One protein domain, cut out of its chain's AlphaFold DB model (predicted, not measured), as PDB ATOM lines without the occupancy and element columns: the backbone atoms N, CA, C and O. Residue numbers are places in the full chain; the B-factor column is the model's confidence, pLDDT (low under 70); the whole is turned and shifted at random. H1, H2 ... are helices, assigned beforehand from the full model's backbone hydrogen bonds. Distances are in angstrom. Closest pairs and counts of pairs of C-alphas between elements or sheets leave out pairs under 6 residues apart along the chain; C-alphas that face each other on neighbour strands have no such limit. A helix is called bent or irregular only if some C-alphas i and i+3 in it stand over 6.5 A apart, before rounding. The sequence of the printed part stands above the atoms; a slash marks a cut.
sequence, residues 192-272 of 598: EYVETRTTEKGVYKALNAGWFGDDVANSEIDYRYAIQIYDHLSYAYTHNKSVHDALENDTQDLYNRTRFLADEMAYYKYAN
ATOM      1  N   GLU A 192     -52.105  24.587   9.839       93.19
ATOM      2  CA  GLU A 192     -51.321  23.437  10.297       93.19
ATOM      3  C   GLU A 192     -50.081  23.212   9.422       93.19
ATOM      4  O   GLU A 192     -48.973  23.141   9.941       93.19
ATOM      5  N   TYR A 193     -50.229  23.224   8.093       96.25
ATOM      6  CA  TYR A 193     -49.084  23.129   7.187       96.25
ATOM      7  C   TYR A 193     -48.070  24.262   7.397       96.25
ATOM      8  O   TYR A 193     -46.860  24.020   7.440       96.25
ATOM      9  N   VAL A 194     -48.540  25.508   7.530       96.81
ATOM     10  CA  VAL A 194     -47.662  26.674   7.729       96.81
ATOM     11  C   VAL A 194     -46.889  26.560   9.044       96.81
ATOM     12  O   VAL A 194     -45.692  26.868   9.081       96.81
ATOM     13  N   GLU A 195     -47.543  26.098  10.108       97.38
ATOM     14  CA  GLU A 195     -46.935  25.871  11.418       97.38
ATOM     15  C   GLU A 195     -45.905  24.738  11.382       97.38
ATOM     16  O   GLU A 195     -44.762  24.961  11.803       97.38
ATOM     17  N   THR A 196     -46.246  23.575  10.812       97.50
ATOM     18  CA  THR A 196     -45.322  22.439  10.653       97.50
ATOM     19  C   THR A 196     -44.112  22.848   9.814       97.50
ATOM     20  O   THR A 196     -42.971  22.727  10.262       97.50
ATOM     21  N   ARG A 197     -44.325  23.459   8.640       97.50
ATOM     22  CA  ARG A 197     -43.239  23.929   7.763       97.50
ATOM     23  C   ARG A 197     -42.308  24.926   8.452       97.50
ATOM     24  O   ARG A 197     -41.096  24.890   8.243       97.50
ATOM     25  N   THR A 198     -42.862  25.845   9.241       97.56
ATOM     26  CA  THR A 198     -42.078  26.876   9.938       97.56
ATOM     27  C   THR A 198     -41.263  26.271  11.075       97.56
ATOM     28  O   THR A 198     -40.076  26.583  11.204       97.56
ATOM     29  N   THR A 199     -41.883  25.395  11.864       97.25
ATOM     30  CA  THR A 199     -41.266  24.731  13.020       97.25
ATOM     31  C   THR A 199     -40.148  23.788  12.584       97.25
ATOM     32  O   THR A 199     -39.047  23.823  13.130       97.25
ATOM     33  N   GLU A 200     -40.380  23.015  11.526       96.94
ATOM     34  CA  GLU A 200     -39.469  21.964  11.062       96.94
ATOM     35  C   GLU A 200     -38.454  22.465  10.027       96.94
ATOM     36  O   GLU A 200     -37.623  21.711   9.522       96.94
ATOM     37  N   LYS A 201     -38.441  23.772   9.741       96.81
ATOM     38  CA  LYS A 201     -37.464  24.396   8.837       96.81
ATOM     39  C   LYS A 201     -36.015  24.105   9.238       96.81
ATOM     40  O   LYS A 201     -35.140  24.053   8.377       96.81
ATOM     41  N   GLY A 202     -35.751  23.959  10.538       96.44
ATOM     42  CA  GLY A 202     -34.433  23.593  11.060       96.44
ATOM     43  C   GLY A 202     -33.984  22.198  10.618       96.44
ATOM     44  O   GLY A 202     -32.833  22.047  10.225       96.44
ATOM     45  N   VAL A 203     -34.905  21.228  10.601       96.44
ATOM     46  CA  VAL A 203     -34.650  19.835  10.198       96.44
ATOM     47  C   VAL A 203     -34.195  19.787   8.746       96.44
ATOM     48  O   VAL A 203     -33.111  19.296   8.455       96.44
ATOM     49  N   TYR A 204     -34.963  20.391   7.836       97.12
ATOM     50  CA  TYR A 204     -34.620  20.406   6.410       97.12
ATOM     51  C   TYR A 204     -33.318  21.160   6.119       97.12
ATOM     52  O   TYR A 204     -32.531  20.727   5.287       97.12
ATOM     53  N   LYS A 205     -33.033  22.248   6.845       95.94
ATOM     54  CA  LYS A 205     -31.756  22.969   6.717       95.94
ATOM     55  C   LYS A 205     -30.542  22.175   7.199       95.94
ATOM     56  O   LYS A 205     -29.430  22.499   6.789       95.94
ATOM     57  N   ALA A 206     -30.736  21.224   8.109       95.81
ATOM     58  CA  ALA A 206     -29.665  20.381   8.626       95.81
ATOM     59  C   ALA A 206     -29.323  19.221   7.675       95.81
ATOM     60  O   ALA A 206     -28.230  18.663   7.774       95.81
ATOM     61  N   LEU A 207     -30.214  18.882   6.734       96.19
ATOM     62  CA  LEU A 207     -29.946  17.879   5.706       96.19
ATOM     63  C   LEU A 207     -28.882  18.395   4.730       96.19
ATOM     64  O   LEU A 207     -28.982  19.495   4.184       96.19
ATOM     65  N   ASN A 208     -27.855  17.585   4.487       94.81
ATOM     66  CA  ASN A 208     -26.805  17.942   3.544       94.81
ATOM     67  C   ASN A 208     -27.290  17.701   2.110       94.81
ATOM     68  O   ASN A 208     -27.590  16.568   1.742       94.81
ATOM     69  N   ALA A 209     -27.296  18.748   1.281       93.75
ATOM     70  CA  ALA A 209     -27.688  18.650  -0.124       93.75
ATOM     71  C   ALA A 209     -26.890  17.587  -0.906       93.75
ATOM     72  O   ALA A 209     -27.433  16.922  -1.780       93.75
ATOM     73  N   GLY A 210     -25.622  17.361  -0.543       93.38
ATOM     74  CA  GLY A 210     -24.780  16.337  -1.162       93.38
ATOM     75  C   GLY A 210     -25.243  14.895  -0.921       93.38
ATOM     76  O   GLY A 210     -24.756  13.994  -1.598       93.38
ATOM     77  N   TRP A 211     -26.173  14.652   0.009       95.00
ATOM     78  CA  TRP A 211     -26.769  13.326   0.216       95.00
ATOM     79  C   TRP A 211     -27.739  12.925  -0.897       95.00
ATOM     80  O   TRP A 211     -27.989  11.735  -1.069       95.00
ATOM     81  N   PHE A 212     -28.247  13.895  -1.659       93.75
ATOM     82  CA  PHE A 212     -29.280  13.688  -2.673       93.75
ATOM     83  C   PHE A 212     -28.750  13.693  -4.117       93.75
ATOM     84  O   PHE A 212     -29.531  13.579  -5.059       93.75
ATOM     85  N   GLY A 213     -27.435  13.845  -4.312       88.25
ATOM     86  CA  GLY A 213     -26.845  13.958  -5.648       88.25
ATOM     87  C   GLY A 213     -27.446  15.116  -6.455       88.25
ATOM     88  O   GLY A 213     -27.674  16.197  -5.915       88.25
ATOM     89  N   ASP A 214     -27.706  14.876  -7.741       89.06
ATOM     90  CA  ASP A 214     -28.316  15.857  -8.654       89.06
ATOM     91  C   ASP A 214     -29.853  15.746  -8.723       89.06
ATOM     92  O   ASP A 214     -30.503  16.501  -9.450       89.06
ATOM     93  N   ASP A 215     -30.454  14.812  -7.978       90.88
ATOM     94  CA  ASP A 215     -31.886  14.517  -8.074       90.88
ATOM     95  C   ASP A 215     -32.765  15.494  -7.282       90.88
ATOM     96  O   ASP A 215     -33.938  15.686  -7.628       90.88
ATOM     97  N   VAL A 216     -32.196  16.126  -6.251       95.38
ATOM     98  CA  VAL A 216     -32.858  17.114  -5.389       95.38
ATOM     99  C   VAL A 216     -32.023  18.389  -5.348       95.38
ATOM    100  O   VAL A 216     -30.912  18.421  -4.816       95.38
ATOM    101  N   ALA A 217     -32.577  19.480  -5.863       93.88
ATOM    102  CA  ALA A 217     -31.951  20.786  -5.755       93.88
ATOM    103  C   ALA A 217     -32.015  21.301  -4.309       93.88
ATOM    104  O   ALA A 217     -32.979  21.080  -3.582       93.88
ATOM    105  N   ASN A 218     -31.032  22.106  -3.898       93.44
ATOM    106  CA  ASN A 218     -31.003  22.670  -2.543       93.44
ATOM    107  C   ASN A 218     -32.255  23.510  -2.194       93.44
ATOM    108  O   ASN A 218     -32.622  23.624  -1.031       93.44
ATOM    109  N   SER A 219     -32.926  24.099  -3.190       93.44
ATOM    110  CA  SER A 219     -34.198  24.816  -3.005       93.44
ATOM    111  C   SER A 219     -35.407  23.904  -2.770       93.44
ATOM    112  O   SER A 219     -36.452  24.395  -2.351       93.44
ATOM    113  N   GLU A 220     -35.282  22.611  -3.066       95.44
ATOM    114  CA  GLU A 220     -36.327  21.593  -2.915       95.44
ATOM    115  C   GLU A 220     -36.239  20.870  -1.560       95.44
ATOM    116  O   GLU A 220     -37.169  20.167  -1.179       95.44
ATOM    117  N   ILE A 221     -35.164  21.074  -0.788       96.81
ATOM    118  CA  ILE A 221     -35.022  20.528   0.569       96.81
ATOM    119  C   ILE A 221     -35.897  21.346   1.533       96.81
ATOM    120  O   ILE A 221     -35.449  22.277   2.203       96.81
ATOM    121  N   ASP A 222     -37.188  21.020   1.553       96.50
ATOM    122  CA  ASP A 222     -38.237  21.721   2.291       96.50
ATOM    123  C   ASP A 222     -39.401  20.765   2.612       96.50
ATOM    124  O   ASP A 222     -39.629  19.789   1.895       96.50
ATOM    125  N   TYR A 223     -40.184  21.076   3.653       97.69
ATOM    126  CA  TYR A 223     -41.380  20.310   4.026       97.69
ATOM    127  C   TYR A 223     -42.373  20.135   2.873       97.69
ATOM    128  O   TYR A 223     -43.022  19.098   2.788       97.69
ATOM    129  N   ARG A 224     -42.449  21.093   1.940       95.94
ATOM    130  CA  ARG A 224     -43.261  20.980   0.718       95.94
ATOM    131  C   ARG A 224     -43.018  19.672  -0.050       95.94
ATOM    132  O   ARG A 224     -43.941  19.145  -0.659       95.94
ATOM    133  N   TYR A 225     -41.793  19.155  -0.010       96.75
ATOM    134  CA  TYR A 225     -41.376  17.939  -0.704       96.75
ATOM    135  C   TYR A 225     -41.068  16.794   0.270       96.75
ATOM    136  O   TYR A 225     -40.282  15.907  -0.055       96.75
ATOM    137  N   ALA A 226     -41.660  16.798   1.473       97.75
ATOM    138  CA  ALA A 226     -41.334  15.858   2.550       97.75
ATOM    139  C   ALA A 226     -41.320  14.386   2.102       97.75
ATOM    140  O   ALA A 226     -40.394  13.654   2.442       97.75
ATOM    141  N   ILE A 227     -42.306  13.971   1.295       97.12
ATOM    142  CA  ILE A 227     -42.408  12.599   0.771       97.12
ATOM    143  C   ILE A 227     -41.194  12.261  -0.101       97.12
ATOM    144  O   ILE A 227     -40.542  11.244   0.119       97.12
ATOM    145  N   GLN A 228     -40.863  13.122  -1.066       96.75
ATOM    146  CA  GLN A 228     -39.749  12.906  -1.987       96.75
ATOM    147  C   GLN A 228     -38.403  12.983  -1.263       96.75
ATOM    148  O   GLN A 228     -37.541  12.137  -1.484       96.75
ATOM    149  N   ILE A 229     -38.228  13.957  -0.366       98.00
ATOM    150  CA  ILE A 229     -37.010  14.097   0.439       98.00
ATOM    151  C   ILE A 229     -36.781  12.847   1.286       98.00
ATOM    152  O   ILE A 229     -35.659  12.349   1.329       98.00
ATOM    153  N   TYR A 230     -37.823  12.311   1.924       97.88
ATOM    154  CA  TYR A 230     -37.692  11.077   2.690       97.88
ATOM    155  C   TYR A 230     -37.412   9.858   1.807       97.88
ATOM    156  O   TYR A 230     -36.583   9.039   2.189       97.88
ATOM    157  N   ASP A 231     -38.039   9.737   0.632       97.31
ATOM    158  CA  ASP A 231     -37.772   8.628  -0.296       97.31
ATOM    159  C   ASP A 231     -36.289   8.596  -0.707       97.31
ATOM    160  O   ASP A 231     -35.619   7.567  -0.590       97.31
ATOM    161  N   HIS A 232     -35.733   9.759  -1.066       97.56
ATOM    162  CA  HIS A 232     -34.304   9.896  -1.355       97.56
ATOM    163  C   HIS A 232     -33.417   9.645  -0.132       97.56
ATOM    164  O   HIS A 232     -32.414   8.941  -0.238       97.56
ATOM    165  N   LEU A 233     -33.775  10.190   1.036       97.62
ATOM    166  CA  LEU A 233     -32.992  10.021   2.263       97.62
ATOM    167  C   LEU A 233     -32.971   8.557   2.725       97.62
ATOM    168  O   LEU A 233     -31.922   8.064   3.120       97.62
ATOM    169  N   SER A 234     -34.104   7.857   2.642       96.50
ATOM    170  CA  SER A 234     -34.256   6.427   2.943       96.50
ATOM    171  C   SER A 234     -33.408   5.564   2.011       96.50
ATOM    172  O   SER A 234     -32.711   4.646   2.456       96.50
ATOM    173  N   TYR A 235     -33.405   5.894   0.720       97.25
ATOM    174  CA  TYR A 235     -32.541   5.235  -0.251       97.25
ATOM    175  C   TYR A 235     -31.056   5.478   0.054       97.25
ATOM    176  O   TYR A 235     -30.276   4.532   0.155       97.25
ATOM    177  N   ALA A 236     -30.659   6.734   0.269       97.19
ATOM    178  CA  ALA A 236     -29.280   7.092   0.578       97.19
ATOM    179  C   ALA A 236     -28.808   6.483   1.910       97.19
ATOM    180  O   ALA A 236     -27.685   5.994   1.989       97.19
ATOM    181  N   TYR A 237     -29.668   6.436   2.929       96.94
ATOM    182  CA  TYR A 237     -29.397   5.744   4.189       96.94
ATOM    183  C   TYR A 237     -29.085   4.260   3.958       96.94
ATOM    184  O   TYR A 237     -28.168   3.720   4.566       96.94
ATOM    185  N   THR A 238     -29.802   3.602   3.045       96.19
ATOM    186  CA  THR A 238     -29.624   2.170   2.761       96.19
ATOM    187  C   THR A 238     -28.396   1.888   1.886       96.19
ATOM    188  O   THR A 238     -27.673   0.921   2.125       96.19
ATOM    189  N   HIS A 239     -28.138   2.727   0.878       95.88
ATOM    190  CA  HIS A 239     -27.178   2.432  -0.198       95.88
ATOM    191  C   HIS A 239     -25.890   3.265  -0.156       95.88
ATOM    192  O   HIS A 239     -24.946   2.970  -0.891       95.88
ATOM    193  N   ASN A 240     -25.805   4.292   0.695       96.81
ATOM    194  CA  ASN A 240     -24.632   5.157   0.807       96.81
ATOM    195  C   ASN A 240     -24.058   5.134   2.227       96.81
ATOM    196  O   ASN A 240     -24.580   5.759   3.147       96.81
ATOM    197  N   LYS A 241     -22.901   4.480   2.371       96.81
ATOM    198  CA  LYS A 241     -22.196   4.338   3.651       96.81
ATOM    199  C   LYS A 241     -21.954   5.670   4.367       96.81
ATOM    200  O   LYS A 241     -22.120   5.742   5.576       96.81
ATOM    201  N   SER A 242     -21.575   6.721   3.644       95.94
ATOM    202  CA  SER A 242     -21.291   8.022   4.261       95.94
ATOM    203  C   SER A 242     -22.555   8.682   4.812       95.94
ATOM    204  O   SER A 242     -22.494   9.349   5.841       95.94
ATOM    205  N   VAL A 243     -23.693   8.503   4.135       97.12
ATOM    206  CA  VAL A 243     -24.996   9.019   4.583       97.12
ATOM    207  C   VAL A 243     -25.504   8.204   5.768       97.12
ATOM    208  O   VAL A 243     -25.907   8.788   6.769       97.12
ATOM    209  N   HIS A 244     -25.405   6.877   5.689       96.75
ATOM    210  CA  HIS A 244     -25.717   5.963   6.785       96.75
ATOM    211  C   HIS A 244     -24.944   6.323   8.059       96.75
ATOM    212  O   HIS A 244     -25.545   6.616   9.087       96.75
ATOM    213  N   ASP A 245     -23.611   6.386   7.975       96.94
ATOM    214  CA  ASP A 245     -22.748   6.682   9.121       96.94
ATOM    215  C   ASP A 245     -23.026   8.095   9.682       96.94
ATOM    216  O   ASP A 245     -22.925   8.311  10.890       96.94
ATOM    217  N   ALA A 246     -23.395   9.066   8.835       96.06
ATOM    218  CA  ALA A 246     -23.759  10.410   9.284       96.06
ATOM    219  C   ALA A 246     -25.102  10.445  10.031       96.06
ATOM    220  O   ALA A 246     -25.209  11.146  11.033       96.06
ATOM    221  N   LEU A 247     -26.105   9.696   9.564       95.81
ATOM    222  CA  LEU A 247     -27.443   9.656  10.158       95.81
ATOM    223  C   LEU A 247     -27.519   8.752  11.397       95.81
ATOM    224  O   LEU A 247     -28.249   9.080  12.324       95.81
ATOM    225  N   GLU A 248     -26.750   7.661  11.467       94.44
ATOM    226  CA  GLU A 248     -26.668   6.827  12.679       94.44
ATOM    227  C   GLU A 248     -26.019   7.561  13.857       94.44
ATOM    228  O   GLU A 248     -26.391   7.351  15.010       94.44
ATOM    229  N   ASN A 249     -25.038   8.424  13.575       92.94
ATOM    230  CA  ASN A 249     -24.343   9.212  14.593       92.94
ATOM    231  C   ASN A 249     -24.996  10.580  14.843       92.94
ATOM    232  O   ASN A 249     -24.471  11.381  15.623       92.94
ATOM    233  N   ASP A 250     -26.112  10.872  14.176       93.19
ATOM    234  CA  ASP A 250     -26.801  12.141  14.322       93.19
ATOM    235  C   ASP A 250     -27.545  12.227  15.661       93.19
ATOM    236  O   ASP A 250     -28.399  11.414  16.006       93.19
ATOM    237  N   THR A 251     -27.246  13.279  16.420       91.44
ATOM    238  CA  THR A 251     -27.910  13.565  17.701       91.44
ATOM    239  C   THR A 251     -29.286  14.222  17.548       91.44
ATOM    240  O   THR A 251     -30.005  14.337  18.539       91.44
ATOM    241  N   GLN A 252     -29.636  14.698  16.347       90.38
ATOM    242  CA  GLN A 252     -30.897  15.397  16.069       90.38
ATOM    243  C   GLN A 252     -32.015  14.472  15.564       90.38
ATOM    244  O   GLN A 252     -33.143  14.934  15.395       90.38
ATOM    245  N   ASP A 253     -31.720  13.184  15.367       94.06
ATOM    246  CA  ASP A 253     -32.646  12.171  14.854       94.06
ATOM    247  C   ASP A 253     -33.293  12.574  13.513       94.06
ATOM    248  O   ASP A 253     -34.484  12.354  13.264       94.06
ATOM    249  N   LEU A 254     -32.499  13.197  12.631       95.88
ATOM    250  CA  LEU A 254     -32.955  13.741  11.350       95.88
ATOM    251  C   LEU A 254     -33.669  12.680  10.511       95.88
ATOM    252  O   LEU A 254     -34.700  12.973   9.911       95.88
ATOM    253  N   TYR A 255     -33.174  11.441  10.513       96.56
ATOM    254  CA  TYR A 255     -33.766  10.350   9.742       96.56
ATOM    255  C   TYR A 255     -35.223  10.067  10.140       96.56
ATOM    256  O   TYR A 255     -36.122  10.107   9.295       96.56
ATOM    257  N   ASN A 256     -35.487   9.831  11.431       95.62
ATOM    258  CA  ASN A 256     -36.846   9.549  11.895       95.62
ATOM    259  C   ASN A 256     -37.730  10.799  11.867       95.62
ATOM    260  O   ASN A 256     -38.934  10.692  11.627       95.62
ATOM    261  N   ARG A 257     -37.154  11.992  12.064       96.81
ATOM    262  CA  ARG A 257     -37.897  13.250  11.956       96.81
ATOM    263  C   ARG A 257     -38.380  13.491  10.528       96.81
ATOM    264  O   ARG A 257     -39.558  13.776  10.331       96.81
ATOM    265  N   THR A 258     -37.521  13.304   9.527       97.56
ATOM    266  CA  THR A 258     -37.901  13.400   8.110       97.56
ATOM    267  C   THR A 258     -38.923  12.329   7.727       97.56
ATOM    268  O   THR A 258     -39.885  12.648   7.031       97.56
ATOM    269  N   ARG A 259     -38.795  11.099   8.249       96.88
ATOM    270  CA  ARG A 259     -39.820  10.054   8.094       96.88
ATOM    271  C   ARG A 259     -41.186  10.504   8.605       96.88
ATOM    272  O   ARG A 259     -42.171  10.399   7.884       96.88
ATOM    273  N   PHE A 260     -41.248  11.004   9.838       96.75
ATOM    274  CA  PHE A 260     -42.500  11.448  10.451       96.75
ATOM    275  C   PHE A 260     -43.167  12.573   9.644       96.75
ATOM    276  O   PHE A 260     -44.380  12.580   9.466       96.75
ATOM    277  N   LEU A 261     -42.372  13.498   9.107       98.06
ATOM    278  CA  LEU A 261     -42.881  14.596   8.287       98.06
ATOM    279  C   LEU A 261     -43.375  14.125   6.915       98.06
ATOM    280  O   LEU A 261     -44.358  14.654   6.400       98.06
ATOM    281  N   ALA A 262     -42.730  13.118   6.327       98.06
ATOM    282  CA  ALA A 262     -43.226  12.475   5.117       98.06
ATOM    283  C   ALA A 262     -44.542  11.727   5.370       98.06
ATOM    284  O   ALA A 262     -45.462  11.837   4.561       98.06
ATOM    285  N   ASP A 263     -44.646  11.023   6.500       97.25
ATOM    286  CA  ASP A 263     -45.871  10.359   6.951       97.25
ATOM    287  C   ASP A 263     -47.031  11.358   7.088       97.25
ATOM    288  O   ASP A 263     -48.107  11.142   6.527       97.25
ATOM    289  N   GLU A 264     -46.802  12.481   7.776       96.06
ATOM    290  CA  GLU A 264     -47.786  13.556   7.939       96.06
ATOM    291  C   GLU A 264     -48.226  14.120   6.580       96.06
ATOM    292  O   GLU A 264     -49.421  14.137   6.270       96.06
ATOM    293  N   MET A 265     -47.266  14.505   5.735       96.38
ATOM    294  CA  MET A 265     -47.542  15.025   4.397       96.38
ATOM    295  C   MET A 265     -48.348  14.030   3.549       96.38
ATOM    296  O   MET A 265     -49.323  14.416   2.906       96.38
ATOM    297  N   ALA A 266     -47.984  12.744   3.554       96.31
ATOM    298  CA  ALA A 266     -48.687  11.713   2.796       96.31
ATOM    299  C   ALA A 266     -50.120  11.491   3.291       96.31
ATOM    300  O   ALA A 266     -51.037  11.386   2.473       96.31
ATOM    301  N   TYR A 267     -50.336  11.462   4.608       95.38
ATOM    302  CA  TYR A 267     -51.680  11.359   5.175       95.38
ATOM    303  C   TYR A 267     -52.563  12.515   4.709       95.38
ATOM    304  O   TYR A 267     -53.669  12.293   4.204       95.38
ATOM    305  N   TYR A 268     -52.067  13.748   4.824       93.31
ATOM    306  CA  TYR A 268     -52.822  14.909   4.376       93.31
ATOM    307  C   TYR A 268     -53.045  14.903   2.870       93.31
ATOM    308  O   TYR A 268     -54.151  15.235   2.465       93.31
ATOM    309  N   LYS A 269     -52.071  14.473   2.058       92.50
ATOM    310  CA  LYS A 269     -52.119  14.514   0.587       92.50
ATOM    311  C   LYS A 269     -52.904  13.379  -0.090       92.50
ATOM    312  O   LYS A 269     -53.367  13.585  -1.208       92.50
ATOM    313  N   TYR A 270     -53.099  12.233   0.559       94.69
ATOM    314  CA  TYR A 270     -53.736  11.069  -0.090       94.69
ATOM    315  C   TYR A 270     -54.890  10.438   0.693       94.69
ATOM    316  O   TYR A 270     -55.539   9.505   0.208       94.69
ATOM    317  N   ALA A 271     -55.137  10.888   1.924       93.38
ATOM    318  CA  ALA A 271     -56.049  10.178   2.808       93.38
ATOM    319  C   ALA A 271     -56.995  11.083   3.587       93.38
ATOM    320  O   ALA A 271     -58.159  10.724   3.724       93.38
ATOM    321  N   ASN A 272     -56.545  12.229   4.098       90.56
ATOM    322  CA  ASN A 272     -57.335  12.994   5.053       90.56
ATOM    323  C   ASN A 272     -58.615  13.610   4.451       90.56
ATOM    324  O   ASN A 272     -58.576  14.643   3.792       90.56
TER     325      ASN A 272
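Overview. This is residues 192 to 272 of the 598 residues of the protein "Phosphoglycerate mutase-like protein" of Massarina eburnea CBS 473.64 (UniProt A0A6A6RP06). Two long helices, H4 and H6, pack together and cross at 50 degrees as the core, while the short helices H1, H2 and H3 follow one another along one side of this pair. H5 turns off at a corner after the last residues of H4. The printed part has 81 residues with six named helices, H1 to H6 in order, no named strand, and the class all helix. It is compact, with a radius of gyration of the C-alphas of 12.2 A, and spans 36 by 24 by 22 A, only just elongated.

Arrangement. H4, residues 223 to 239, is the hub, touching four helices; it has a kink of 39 degrees near residue 230 and is irregular, C-alphas 224 and 227 being 8.4 A apart. It touches H6, residues 254 to 270, at a steep tilt of 50 degrees, opposite ways; their closest C-alphas, of Ile 227 and Ala 262, are 4.4 A apart. With residues 223 to 224 alone H4 only just touches H1, residues 192 to 199, with 3 pairs of C-alphas within 8 A, the closest being Arg 197 and Tyr 223 at 5.5 A. With residues 232 to 236 alone it touches H3, residues 209 to 212, closest at the C-alphas of Phe 212 and His 232, 6.4 A. H5, residues 241 to 248, touches H4 only at the corner, closest at the C-alphas of Tyr 237 and His 244, 4.5 A. H2, residues 201 to 206, touches residues 254 to 258 of H6 alone, with C-alphas of Val 203 and Leu 254 closest at 6.4 A. Every O i to N i+4 pair is within hydrogen-bond range in H1, H2, H5 and H6, and 11 of 13 in H4; H3 is too short for one.

Along the chain. H4 is 23.2 A long and H6 23.9 A. H1 begins at C-alpha 192 (-51.321, 23.437, 10.297), and H6 ends at C-alpha 270 (-53.736, 11.069, -0.090).

Size, cuts and confidence. The two C-alphas farthest apart, of Ser 242 and Asn 272, are 36.4 A apart. The printed part has no cut, no link is long, and no printed residue is under 70 in pLDDT.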